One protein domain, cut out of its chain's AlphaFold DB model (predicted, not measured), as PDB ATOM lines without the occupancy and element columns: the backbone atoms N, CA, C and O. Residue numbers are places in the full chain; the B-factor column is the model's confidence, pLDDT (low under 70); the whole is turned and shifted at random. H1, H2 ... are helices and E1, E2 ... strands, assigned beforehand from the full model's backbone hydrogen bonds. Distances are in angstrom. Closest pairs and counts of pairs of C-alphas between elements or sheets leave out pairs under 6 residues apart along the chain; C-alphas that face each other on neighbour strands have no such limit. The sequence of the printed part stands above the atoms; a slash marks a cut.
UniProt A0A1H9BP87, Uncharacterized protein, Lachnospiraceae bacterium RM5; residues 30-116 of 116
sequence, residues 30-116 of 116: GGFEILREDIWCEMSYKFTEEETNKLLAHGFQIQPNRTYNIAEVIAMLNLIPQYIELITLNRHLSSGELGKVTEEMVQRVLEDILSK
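AT A GLANCE: This is residues 30 to 116 of the 116 residues of an uncharacterized protein of Lachnospiraceae bacterium RM5 (UniProt A0A1H9BP87). What does the model look like? A small three-stranded sheet, E1 E2 E3, has the long helix H4 and the short helix H2 over one face, two layers in all, and its other face is bare. H3 lies beyond these helices, away from the sheet, and H1 sits at one end of the long axis, by the last residues of H4. What makes it up? The printed part has 87 residues with named elements in the order E1 E2 H1 E3 H2 H3 H4, an antiparallel sheet and a mixed class. It is compact, with a radius of gyration of the C-alphas of 12.9 A, yet elongated, spanning 38 by 23 by 16 A.

HOW THE PARTS SIT: How do the strands pair? E1, residues 31 to 36, and E2, residues 42 to 46, form an antiparallel hairpin, with N 33 and O 44 within hydrogen-bond range at 2.8 A. E3, residues 67 to 69, is antiparallel to E2, with N 45 and O 68 within range at 2.8 A. Which helices are on the sheet? H2, residues 70 to 76, and H4, residues 95 to 114, are on the same face, at heights over the sheet of 7.3 A and 9.5 A. Where are the others? H1, residues 49 to 57, touches H4 at its residues 110 to 114 alone; the closest C-alphas, of Lys 54 and Leu 114, are 6.4 A apart. H3, residues 80 to 89, forms a helical hairpin with H4; they only just touch, with 3 pairs of C-alphas within 8 A, the closest being Tyr 83 and Thr 102 at 7.4 A. In H1, H2, H3 and H4 every O i to N i+4 pair is within hydrogen-bond range.

IN THESE COORDINATES: Where does the first element begin? E1 begins at C-alpha 31, (-7.934, -81.835, -32.033), and is 14.9 A long; E2 is 13.5 A long. Where does the last end? H4 ends at C-alpha 114, (-18.637, -80.299, -20.003), and is 28.2 A long; H3 is 14.2 A long.

THE WHOLE: How far does it reach? The two C-alphas farthest apart, of Ala 57 and His 92, are 38.5 A apart; the printed part has no cut and no long link. Where is confidence low? pLDDT is under 70 for 28 residues, among them 30 to 42 and 89 to 98.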
ATOM      1  N   GLY A  30     -10.297 -85.545 -30.703       49.81
ATOM      2  CA  GLY A  30     -10.722 -84.201 -31.103       49.81
ATOM      3  C   GLY A  30      -9.556 -83.247 -30.900       49.81
ATOM      4  O   GLY A  30      -8.872 -83.334 -29.886       49.81
ATOM      5  N   GLY A  31      -9.261 -82.427 -31.906       61.25
ATOM      6  CA  GLY A  31      -7.934 -81.835 -32.033       61.25
ATOM      7  C   GLY A  31      -7.938 -80.479 -32.712       61.25
ATOM      8  O   GLY A  31      -8.739 -80.209 -33.614       61.25
ATOM      9  N   PHE A  32      -7.037 -79.630 -32.226       60.22
ATOM     10  CA  PHE A  32      -6.669 -78.362 -32.827       60.22
ATOM     11  C   PHE A  32      -5.705 -78.647 -33.983       60.22
ATOM     12  O   PHE A  32      -4.633 -79.213 -33.791       60.22
ATOM     13  N   GLU A  33      -6.092 -78.276 -35.195       56.97
ATOM     14  CA  GLU A  33      -5.272 -78.455 -36.389       56.97
ATOM     15  C   GLU A  33      -4.855 -77.078 -36.906       56.97
ATOM     16  O   GLU A  33      -5.692 -76.264 -37.309       56.97
ATOM     17  N   ILE A  34      -3.548 -76.804 -36.908       59.34
ATOM     18  CA  ILE A  34      -2.986 -75.660 -37.631       59.34
ATOM     19  C   ILE A  34      -2.850 -76.093 -39.089       59.34
ATOM     20  O   ILE A  34      -1.931 -76.824 -39.450       59.34
ATOM     21  N   LEU A  35      -3.784 -75.666 -39.940       54.19
ATOM     22  CA  LEU A  35      -3.800 -76.063 -41.349       54.19
ATOM     23  C   LEU A  35      -2.703 -75.354 -42.153       54.19
ATOM     24  O   LEU A  35      -2.218 -75.915 -43.138       54.19
ATOM     25  N   ARG A  36      -2.307 -74.134 -41.749       51.97
ATOM     26  CA  ARG A  36      -1.190 -73.367 -42.333       51.97
ATOM     27  C   ARG A  36      -0.570 -72.375 -41.348       51.97
ATOM     28  O   ARG A  36      -1.282 -71.585 -40.734       51.97
ATOM     29  N   GLU A  37       0.762 -72.331 -41.321       49.38
ATOM     30  CA  GLU A  37       1.579 -71.323 -40.622       49.38
ATOM     31  C   GLU A  37       1.869 -70.076 -41.492       49.38
ATOM     32  O   GLU A  37       2.985 -69.561 -41.523       49.38
ATOM     33  N   ASP A  38       0.881 -69.581 -42.240       47.00
ATOM     34  CA  ASP A  38       1.010 -68.304 -42.959       47.00
ATOM     35  C   ASP A  38       0.653 -67.106 -42.043       47.00
ATOM     36  O   ASP A  38       0.306 -67.256 -40.869       47.00
ATOM     37  N   ILE A  39       0.718 -65.879 -42.584       43.50
ATOM     38  CA  ILE A  39       0.380 -64.606 -41.896       43.50
ATOM     39  C   ILE A  39      -1.025 -64.643 -41.257       43.50
ATOM     40  O   ILE A  39      -1.304 -63.925 -40.298       43.50
ATOM     41  N   TRP A  40      -1.898 -65.505 -41.777       47.88
ATOM     42  CA  TRP A  40      -3.201 -65.832 -41.222       47.88
ATOM     43  C   TRP A  40      -3.152 -67.295 -40.790       47.88
ATOM     44  O   TRP A  40      -3.266 -68.184 -41.628       47.88
ATOM     45  N   CYS A  41      -2.920 -67.533 -39.500       54.78
ATOM     46  CA  CYS A  41      -2.949 -68.873 -38.920       54.78
ATOM     47  C   CYS A  41      -4.354 -69.457 -39.131       54.78
ATOM     48  O   CYS A  41      -5.306 -69.050 -38.459       54.78
ATOM     49  N   GLU A  42      -4.510 -70.347 -40.113       63.09
ATOM     50  CA  GLU A  42      -5.788 -71.003 -40.367       63.09
ATOM     51  C   GLU A  42      -5.891 -72.189 -39.415       63.09
ATOM     52  O   GLU A  42      -5.333 -73.260 -39.648       63.09
ATOM     53  N   MET A  43      -6.553 -71.947 -38.289       74.00
ATOM     54  CA  MET A  43      -6.744 -72.942 -37.248       74.00
ATOM     55  C   MET A  43      -8.125 -73.556 -37.385       74.00
ATOM     56  O   MET A  43      -9.120 -72.860 -37.622       74.00
ATOM     57  N   SER A  44      -8.178 -74.862 -37.203       78.44
ATOM     58  CA  SER A  44      -9.409 -75.627 -37.180       78.44
ATOM     59  C   SER A  44      -9.496 -76.439 -35.904       78.44
ATOM     60  O   SER A  44      -8.487 -76.783 -35.301       78.44
ATOM     61  N   TYR A  45     -10.716 -76.738 -35.493       81.25
ATOM     62  CA  TYR A  45     -10.984 -77.555 -34.333       81.25
ATOM     63  C   TYR A  45     -12.056 -78.579 -34.666       81.25
ATOM     64  O   TYR A  45     -13.117 -78.255 -35.216       81.25
ATOM     65  N   LYS A  46     -11.772 -79.829 -34.329       83.31
ATOM     66  CA  LYS A  46     -12.715 -80.930 -34.466       83.31
ATOM     67  C   LYS A  46     -13.096 -81.424 -33.081       83.31
ATOM     68  O   LYS A  46     -12.258 -81.972 -32.378       83.31
ATOM     69  N   PHE A  47     -14.369 -81.264 -32.733       81.62
ATOM     70  CA  PHE A  47     -14.922 -81.813 -31.500       81.62
ATOM     71  C   PHE A  47     -14.888 -83.343 -31.533       81.62
ATOM     72  O   PHE A  47     -15.224 -83.963 -32.551       81.62
ATOM     73  N   THR A  48     -14.552 -83.944 -30.396       81.81
ATOM     74  CA  THR A  48     -14.781 -85.362 -30.126       81.81
ATOM     75  C   THR A  48     -16.266 -85.699 -30.194       81.81
ATOM     76  O   THR A  48     -17.144 -84.837 -30.089       81.81
ATOM     77  N   GLU A  49     -16.579 -86.985 -30.338       80.00
ATOM     78  CA  GLU A  49     -17.960 -87.459 -30.237       80.00
ATOM     79  C   GLU A  49     -18.556 -87.159 -28.848       80.00
ATOM     80  O   GLU A  49     -19.722 -86.781 -28.745       80.00
ATOM     81  N   GLU A  50     -17.752 -87.245 -27.784       80.38
ATOM     82  CA  GLU A  50     -18.191 -86.922 -26.423       80.38
ATOM     83  C   GLU A  50     -18.512 -85.431 -26.261       80.38
ATOM     84  O   GLU A  50     -19.605 -85.082 -25.807       80.38
ATOM     85  N   GLU A  51     -17.595 -84.552 -26.670       80.50
ATOM     86  CA  GLU A  51     -17.808 -83.102 -26.673       80.50
ATOM     87  C   GLU A  51     -19.007 -82.746 -27.532       80.50
ATOM     88  O   GLU A  51     -19.846 -81.951 -27.113       80.50
ATOM     89  N   THR A  52     -19.138 -83.388 -28.695       84.62
ATOM     90  CA  THR A  52     -20.267 -83.155 -29.587       84.62
ATOM     91  C   THR A  52     -21.584 -83.490 -28.893       84.62
ATOM     92  O   THR A  52     -22.509 -82.681 -28.875       84.62
ATOM     93  N   ASN A  53     -21.676 -84.670 -28.281       81.94
ATOM     94  CA  ASN A  53     -22.884 -85.114 -27.591       81.94
ATOM     95  C   ASN A  53     -23.240 -84.211 -26.402       81.94
ATOM     96  O   ASN A  53     -24.412 -83.875 -26.215       81.94
ATOM     97  N   LYS A  54     -22.250 -83.779 -25.617       81.62
ATOM     98  CA  LYS A  54     -22.470 -82.884 -24.473       81.62
ATOM     99  C   LYS A  54     -22.862 -81.474 -24.916       81.62
ATOM    100  O   LYS A  54     -23.843 -80.927 -24.420       81.62
ATOM    101  N   LEU A  55     -22.173 -80.895 -25.896       84.00
ATOM    102  CA  LEU A  55     -22.524 -79.586 -26.456       84.00
ATOM    103  C   LEU A  55     -23.924 -79.612 -27.099       84.00
ATOM    104  O   LEU A  55     -24.715 -78.695 -26.872       84.00
ATOM    105  N   LEU A  56     -24.290 -80.684 -27.810       84.81
ATOM    106  CA  LEU A  56     -25.662 -80.891 -28.292       84.81
ATOM    107  C   LEU A  56     -26.677 -80.914 -27.140       84.81
ATOM    108  O   LEU A  56     -27.727 -80.279 -27.239       84.81
ATOM    109  N   ALA A  57     -26.365 -81.593 -26.031       83.50
ATOM    110  CA  ALA A  57     -27.221 -81.627 -24.843       83.50
ATOM    111  C   ALA A  57     -27.379 -80.245 -24.179       83.50
ATOM    112  O   ALA A  57     -28.448 -79.937 -23.652       83.50
ATOM    113  N   HIS A  58     -26.361 -79.384 -24.268       80.69
ATOM    114  CA  HIS A  58     -26.420 -77.983 -23.834       80.69
ATOM    115  C   HIS A  58     -27.073 -77.035 -24.856       80.69
ATOM    116  O   HIS A  58     -27.175 -75.835 -24.600       80.69
ATOM    117  N   GLY A  59     -27.559 -77.551 -25.990       82.75
ATOM    118  CA  GLY A  59     -28.287 -76.777 -26.997       82.75
ATOM    119  C   GLY A  59     -27.405 -76.074 -28.032       82.75
ATOM    120  O   GLY A  59     -27.912 -75.238 -28.785       82.75
ATOM    121  N   PHE A  60     -26.113 -76.404 -28.107       84.62
ATOM    122  CA  PHE A  60     -25.244 -75.920 -29.180       84.62
ATOM    123  C   PHE A  60     -25.592 -76.609 -30.507       84.62
ATOM    124  O   PHE A  60     -25.859 -77.807 -30.559       84.62
ATOM    125  N   GLN A  61     -25.571 -75.852 -31.605       83.69
ATOM    126  CA  GLN A  61     -25.859 -76.371 -32.944       83.69
ATOM    127  C   GLN A  61     -24.582 -76.839 -33.640       83.69
ATOM    128  O   GLN A  61     -24.037 -76.149 -34.498       83.69
ATOM    129  N   ILE A  62     -24.122 -78.031 -33.273       83.88
ATOM    130  CA  ILE A  62     -22.929 -78.645 -33.855       83.88
ATOM    131  C   ILE A  62     -23.262 -79.971 -34.542       83.88
ATOM    132  O   ILE A  62     -24.087 -80.763 -34.101       83.88
ATOM    133  N   GLN A  63     -22.616 -80.202 -35.673       79.94
ATOM    134  CA  GLN A  63     -22.603 -81.461 -36.402       79.94
ATOM    135  C   GLN A  63     -21.462 -82.368 -35.913       79.94
ATOM    136  O   GLN A  63     -20.327 -81.887 -35.808       79.94
ATOM    137  N   PRO A  64     -21.732 -83.667 -35.687       76.25
ATOM    138  CA  PRO A  64     -20.705 -84.654 -35.367       76.25
ATOM    139  C   PRO A  64     -19.740 -84.853 -36.535       76.25
ATOM    140  O   PRO A  64     -20.131 -84.758 -37.699       76.25
ATOM    141  N   ASN A  65     -18.479 -85.157 -36.221       73.25
ATOM    142  CA  ASN A  65     -17.400 -85.411 -37.185       73.25
ATOM    143  C   ASN A  65     -17.109 -84.269 -38.174       73.25
ATOM    144  O   ASN A  65     -16.359 -84.471 -39.130       73.25
ATOM    145  N   ARG A  66     -17.661 -83.073 -37.943       79.38
ATOM    146  CA  ARG A  66     -17.345 -81.876 -38.717       79.38
ATOM    147  C   ARG A  66     -16.156 -81.152 -38.089       79.38
ATOM    148  O   ARG A  66     -16.122 -80.936 -36.882       79.38
ATOM    149  N   THR A  67     -15.219 -80.744 -38.934       81.12
ATOM    150  CA  THR A  67     -14.156 -79.806 -38.574       81.12
ATOM    151  C   THR A  67     -14.690 -78.379 -38.702       81.12
ATOM    152  O   THR A  67     -15.314 -78.038 -39.712       81.12
ATOM    153  N   TYR A  68     -14.474 -77.561 -37.677       82.94
ATOM    154  CA  TYR A  68     -14.882 -76.158 -37.634       82.94
ATOM    155  C   TYR A  68     -13.663 -75.266 -37.734       82.94
ATOM    156  O   TYR A  68     -12.622 -75.581 -37.162       82.94
ATOM    157  N   ASN A  69     -13.795 -74.122 -38.397       83.25
ATOM    158  CA  ASN A  69     -12.764 -73.102 -38.280       83.25
ATOM    159  C   ASN A  69     -12.742 -72.569 -36.839       83.25
ATOM    160  O   ASN A  69     -13.794 -72.433 -36.206       83.25
ATOM    161  N   ILE A  70     -11.568 -72.210 -36.322       78.19
ATOM    162  CA  ILE A  70     -11.460 -71.664 -34.970       78.19
ATOM    163  C   ILE A  70     -12.344 -70.432 -34.777       78.19
ATOM    164  O   ILE A  70     -12.952 -70.276 -33.726       78.19
ATOM    165  N   ALA A  71     -12.500 -69.588 -35.799       77.31
ATOM    166  CA  ALA A  71     -13.366 -68.420 -35.732       77.31
ATOM    167  C   ALA A  71     -14.840 -68.816 -35.542       77.31
ATOM    168  O   ALA A  71     -15.563 -68.148 -34.802       77.31
ATOM    169  N   GLU A  72     -15.276 -69.924 -36.158       83.06
ATOM    170  CA  GLU A  72     -16.609 -70.491 -35.926       83.06
ATOM    171  C   GLU A  72     -16.731 -70.994 -34.486       83.06
ATOM    172  O   GLU A  72     -17.733 -70.717 -33.834       83.06
ATOM    173  N   VAL A  73     -15.712 -71.674 -33.952       83.31
ATOM    174  CA  VAL A  73     -15.717 -72.173 -32.565       83.31
ATOM    175  C   VAL A  73     -15.736 -71.038 -31.546       83.31
ATOM    176  O   VAL A  73     -16.559 -71.049 -30.634       83.31
ATOM    177  N   ILE A  74     -14.908 -70.013 -31.735       80.69
ATOM    178  CA  ILE A  74     -14.897 -68.803 -30.908       80.69
ATOM    179  C   ILE A  74     -16.263 -68.112 -30.934       80.69
ATOM    180  O   ILE A  74     -16.744 -67.669 -29.890       80.69
ATOM    181  N   ALA A  75     -16.913 -68.035 -32.096       82.12
ATOM    182  CA  ALA A  75     -18.257 -67.477 -32.200       82.12
ATOM    183  C   ALA A  75     -19.306 -68.361 -31.504       82.12
ATOM    184  O   ALA A  75     -20.133 -67.842 -30.755       82.12
ATOM    185  N   MET A  76     -19.252 -69.683 -31.699       83.75
ATOM    186  CA  MET A  76     -20.181 -70.645 -31.094       83.75
ATOM    187  C   MET A  76     -20.098 -70.645 -29.568       83.75
ATOM    188  O   MET A  76     -21.131 -70.640 -28.902       83.75
ATOM    189  N   LEU A  77     -18.889 -70.590 -29.014       82.00
ATOM    190  CA  LEU A  77     -18.644 -70.540 -27.571       82.00
ATOM    191  C   LEU A  77     -18.771 -69.119 -26.989       82.00
ATOM    192  O   LEU A  77     -18.558 -68.919 -25.795       82.00
ATOM    193  N   ASN A  78     -19.127 -68.127 -27.815       79.94
ATOM    194  CA  ASN A  78     -19.253 -66.716 -27.438       79.94
ATOM    195  C   ASN A  78     -17.970 -66.127 -26.804       79.94
ATOM    196  O   ASN A  78     -18.013 -65.308 -25.884       79.94
ATOM    197  N   LEU A  79     -16.811 -66.541 -27.320       73.44
ATOM    198  CA  LEU A  79     -15.475 -66.150 -26.857       73.44
ATOM    199  C   LEU A  79     -14.896 -64.954 -27.617       73.44
ATOM    200  O   LEU A  79     -13.762 -64.565 -27.362       73.44
ATOM    201  N   ILE A  80     -15.663 -64.334 -28.520       73.31
ATOM    202  CA  ILE A  80     -15.209 -63.212 -29.359       73.31
ATOM    203  C   ILE A  80     -14.519 -62.100 -28.539       73.31
ATOM    204  O   ILE A  80     -13.429 -61.687 -28.934       73.31
ATOM    205  N   PRO A  81     -15.059 -61.632 -27.391       70.69
ATOM    206  CA  PRO A  81     -14.394 -60.589 -26.605       70.69
ATOM    207  C   PRO A  81     -13.035 -61.032 -26.048       70.69
ATOM    208  O   PRO A  81     -12.069 -60.277 -26.109       70.69
ATOM    209  N   GLN A  82     -12.958 -62.270 -25.553       71.44
ATOM    210  CA  GLN A  82     -11.744 -62.853 -24.968       71.44
ATOM    211  C   GLN A  82     -10.687 -63.099 -26.048       71.44
ATOM    212  O   GLN A  82      -9.512 -62.821 -25.842       71.44
ATOM    213  N   TYR A  83     -11.118 -63.526 -27.234       70.56
ATOM    214  CA  TYR A  83     -10.251 -63.738 -28.384       70.56
ATOM    215  C   TYR A  83      -9.662 -62.427 -28.928       70.56
ATOM    216  O   TYR A  83      -8.468 -62.356 -29.217       70.56
ATOM    217  N   ILE A  84     -10.461 -61.356 -29.015       69.44
ATOM    218  CA  ILE A  84      -9.973 -60.025 -29.416       69.44
ATOM    219  C   ILE A  84      -8.957 -59.493 -28.400       69.44
ATOM    220  O   ILE A  84      -7.919 -58.953 -28.791       69.44
ATOM    221  N   GLU A  85      -9.237 -59.644 -27.105       69.44
ATOM    222  CA  GLU A  85      -8.314 -59.245 -26.039       69.44
ATOM    223  C   GLU A  85      -7.008 -60.046 -26.111       69.44
ATOM    224  O   GLU A  85      -5.928 -59.457 -26.079       69.44
ATOM    225  N   LEU A  86      -7.098 -61.361 -26.328       69.69
ATOM    226  CA  LEU A  86      -5.960 -62.258 -26.507       69.69
ATOM    227  C   LEU A  86      -5.088 -61.827 -27.689       69.69
ATOM    228  O   LEU A  86      -3.889 -61.651 -27.500       69.69
ATOM    229  N   ILE A  87      -5.662 -61.563 -28.867       67.00
ATOM    230  CA  ILE A  87      -4.906 -61.066 -30.032       67.00
ATOM    231  C   ILE A  87      -4.268 -59.703 -29.737       67.00
ATOM    232  O   ILE A  87      -3.125 -59.444 -30.114       67.00
ATOM    233  N   THR A  88      -4.992 -58.816 -29.053       70.06
ATOM    234  CA  THR A  88      -4.525 -57.452 -28.771       70.06
ATOM    235  C   THR A  88      -3.351 -57.447 -27.792       70.06
ATOM    236  O   THR A  88      -2.353 -56.761 -28.029       70.06
ATOM    237  N   LEU A  89      -3.448 -58.224 -26.710       67.69
ATOM    238  CA  LEU A  89      -2.400 -58.369 -25.697       67.69
ATOM    239  C   LEU A  89      -1.181 -59.109 -26.255       67.69
ATOM    240  O   LEU A  89      -0.041 -58.746 -25.962       67.69
ATOM    241  N   ASN A  90      -1.421 -60.085 -27.128       67.38
ATOM    242  CA  ASN A  90      -0.400 -60.974 -27.665       67.38
ATOM    243  C   ASN A  90       0.000 -60.646 -29.106       67.38
ATOM    244  O   ASN A  90       0.528 -61.497 -29.810       67.38
ATOM    245  N   ARG A  91      -0.162 -59.389 -29.542       64.56
ATOM    246  CA  ARG A  91       0.194 -58.932 -30.904       64.56
ATOM    247  C   ARG A  91       1.656 -59.169 -31.319       64.56
ATOM    248  O   ARG A  91       2.025 -58.890 -32.453       64.56
ATOM    249  N   HIS A  92       2.505 -59.528 -30.359       68.06
ATOM    250  CA  HIS A  92       3.932 -59.779 -30.516       68.06
ATOM    251  C   HIS A  92       4.265 -61.279 -30.578       68.06
ATOM    252  O   HIS A  92       5.409 -61.611 -30.879       68.06
ATOM    253  N   LEU A  93       3.297 -62.156 -30.289       63.59
ATOM    254  CA  LEU A  93       3.444 -63.601 -30.417       63.59
ATOM    255  C   LEU A  93       3.451 -64.005 -31.889       63.59
ATOM    256  O   LEU A  93       2.774 -63.404 -32.728       63.59
ATOM    257  N   SER A  94       4.216 -65.049 -32.191       68.19
ATOM    258  CA  SER A  94       4.154 -65.704 -33.494       68.19
ATOM    259  C   SER A  94       2.801 -66.398 -33.705       68.19
ATOM    260  O   SER A  94       2.094 -66.722 -32.749       68.19
ATOM    261  N   SER A  95       2.442 -66.667 -34.966       64.81
ATOM    262  CA  SER A  95       1.206 -67.379 -35.329       64.81
ATOM    263  C   SER A  95       1.040 -68.716 -34.591       64.81
ATOM    264  O   SER A  95      -0.074 -69.058 -34.198       64.81
ATOM    265  N   GLY A  96       2.139 -69.447 -34.363       65.62
ATOM    266  CA  GLY A  96       2.131 -70.711 -33.623       65.62
ATOM    267  C   GLY A  96       1.901 -70.533 -32.120       65.62
ATOM    268  O   GLY A  96       1.124 -71.271 -31.522       65.62
ATOM    269  N   GLU A  97       2.516 -69.520 -31.503       69.69
ATOM    270  CA  GLU A  97       2.294 -69.201 -30.084       69.69
ATOM    271  C   GLU A  97       0.863 -68.716 -29.836       69.69
ATOM    272  O   GLU A  97       0.213 -69.164 -28.895       69.69
ATOM    273  N   LEU A  98       0.334 -67.865 -30.718       69.75
ATOM    274  CA  LEU A  98      -1.060 -67.426 -30.664       69.75
ATOM    275  C   LEU A  98      -2.032 -68.608 -30.799       69.75
ATOM    276  O   LEU A  98      -3.070 -68.628 -30.133       69.75
ATOM    277  N   GLY A  99      -1.686 -69.595 -31.631       70.75
ATOM    278  CA  GLY A  99      -2.461 -70.820 -31.788       70.75
ATOM    279  C   GLY A  99      -2.577 -71.612 -30.493       70.75
ATOM    280  O   GLY A  99      -3.693 -71.916 -30.079       70.75
ATOM    281  N   LYS A 100      -1.458 -71.824 -29.791       73.38
ATOM    282  CA  LYS A 100      -1.439 -72.532 -28.500       73.38
ATOM    283  C   LYS A 100      -2.296 -71.844 -27.434       73.38
ATOM    284  O   LYS A 100      -3.125 -72.489 -26.805       73.38
ATOM    285  N   VAL A 101      -2.176 -70.522 -27.280       74.94
ATOM    286  CA  VAL A 101      -2.993 -69.788 -26.291       74.94
ATOM    287  C   VAL A 101      -4.485 -69.830 -26.663       74.94
ATOM    288  O   VAL A 101      -5.353 -69.889 -25.790       74.94
ATOM    289  N   THR A 102      -4.805 -69.817 -27.962       75.44
ATOM    290  CA  THR A 102      -6.192 -69.942 -28.441       75.44
ATOM    291  C   THR A 102      -6.758 -71.333 -28.157       75.44
ATOM    292  O   THR A 102      -7.906 -71.440 -27.726       75.44
ATOM    293  N   GLU A 103      -5.962 -72.382 -28.363       81.31
ATOM    294  CA  GLU A 103      -6.312 -73.762 -28.027       81.31
ATOM    295  C   GLU A 103      -6.625 -73.919 -26.540       81.31
ATOM    296  O   GLU A 103      -7.729 -74.350 -26.200       81.31
ATOM    297  N   GLU A 104      -5.722 -73.484 -25.658       79.44
ATOM    298  CA  GLU A 104      -5.927 -73.558 -24.206       79.44
ATOM    299  C   GLU A 104      -7.186 -72.799 -23.761       79.44
ATOM    300  O   GLU A 104      -7.947 -73.270 -22.911       79.44
ATOM    301  N   MET A 105      -7.445 -71.623 -24.346       81.81
ATOM    302  CA  MET A 105      -8.651 -70.844 -24.053       81.81
ATOM    303  C   MET A 105      -9.925 -71.615 -24.423       81.81
ATOM    304  O   MET A 105     -10.879 -71.630 -23.643       81.81
ATOM    305  N   VAL A 106      -9.951 -72.247 -25.600       81.31
ATOM    306  CA  VAL A 106     -11.098 -73.043 -26.055       81.31
ATOM    307  C   VAL A 106     -11.271 -74.287 -25.190       81.31
ATOM    308  O   VAL A 106     -12.380 -74.516 -24.709       81.31
ATOM    309  N   GLN A 107     -10.200 -75.037 -24.925       80.81
ATOM    310  CA  GLN A 107     -10.246 -76.238 -24.086       80.81
ATOM    311  C   GLN A 107     -10.774 -75.929 -22.685       80.81
ATOM    312  O   GLN A 107     -11.703 -76.585 -22.227       80.81
ATOM    313  N   ARG A 108     -10.293 -74.863 -22.040       80.31
ATOM    314  CA  ARG A 108     -10.746 -74.483 -20.694       80.31
ATOM    315  C   ARG A 108     -12.239 -74.162 -20.628       80.31
ATOM    316  O   ARG A 108     -12.907 -74.462 -19.640       80.31
ATOM    317  N   VAL A 109     -12.758 -73.497 -21.658       81.31
ATOM    318  CA  VAL A 109     -14.187 -73.169 -21.751       81.31
ATOM    319  C   VAL A 109     -14.997 -74.429 -22.019       81.31
ATOM    320  O   VAL A 109     -16.057 -74.603 -21.422       81.31
ATOM    321  N   LEU A 110     -14.493 -75.317 -22.878       79.88
ATOM    322  CA  LEU A 110     -15.106 -76.617 -23.103       79.88
ATOM    323  C   LEU A 110     -15.158 -77.414 -21.803       79.88
ATOM    324  O   LEU A 110     -16.243 -77.813 -21.409       79.88
ATOM    325  N   GLU A 111     -14.064 -77.550 -21.062       81.31
ATOM    326  CA  GLU A 111     -14.059 -78.236 -19.767       81.31
ATOM    327  C   GLU A 111     -15.086 -77.658 -18.776       81.31
ATOM    328  O   GLU A 111     -15.806 -78.425 -18.136       81.31
ATOM    329  N   ASP A 112     -15.229 -76.328 -18.678       81.06
ATOM    330  CA  ASP A 112     -16.251 -75.699 -17.819       81.06
ATOM    331  C   ASP A 112     -17.683 -76.040 -18.256       81.06
ATOM    332  O   ASP A 112     -18.549 -76.269 -17.408       81.06
ATOM    333  N   ILE A 113     -17.941 -76.096 -19.566       78.19
ATOM    334  CA  ILE A 113     -19.245 -76.491 -20.112       78.19
ATOM    335  C   ILE A 113     -19.503 -77.977 -19.842       78.19
ATOM    336  O   ILE A 113     -20.582 -78.331 -19.385       78.19
ATOM    337  N   LEU A 114     -18.516 -78.840 -20.095       75.12
ATOM    338  CA  LEU A 114     -18.637 -80.299 -20.003       75.12
ATOM    339  C   LEU A 114     -18.640 -80.819 -18.558       75.12
ATOM    340  O   LEU A 114     -18.991 -81.980 -18.337       75.12
ATOM    341  N   SER A 115     -18.210 -79.997 -17.595       76.25
ATOM    342  CA  SER A 115     -18.191 -80.314 -16.163       76.25
ATOM    343  C   SER A 115     -19.477 -79.913 -15.418       76.25
ATOM    344  O   SER A 115     -19.580 -80.207 -14.221       76.25
ATOM    345  N   LYS A 116     -20.419 -79.221 -16.068       58.88
ATOM    346  CA  LYS A 116     -21.706 -78.785 -15.496       58.88
ATOM    347  C   LYS A 116     -22.828 -79.778 -15.770       58.88
ATOM    348  O   LYS A 116     -23.714 -79.874 -14.890       58.88
TER     349      LYS A 116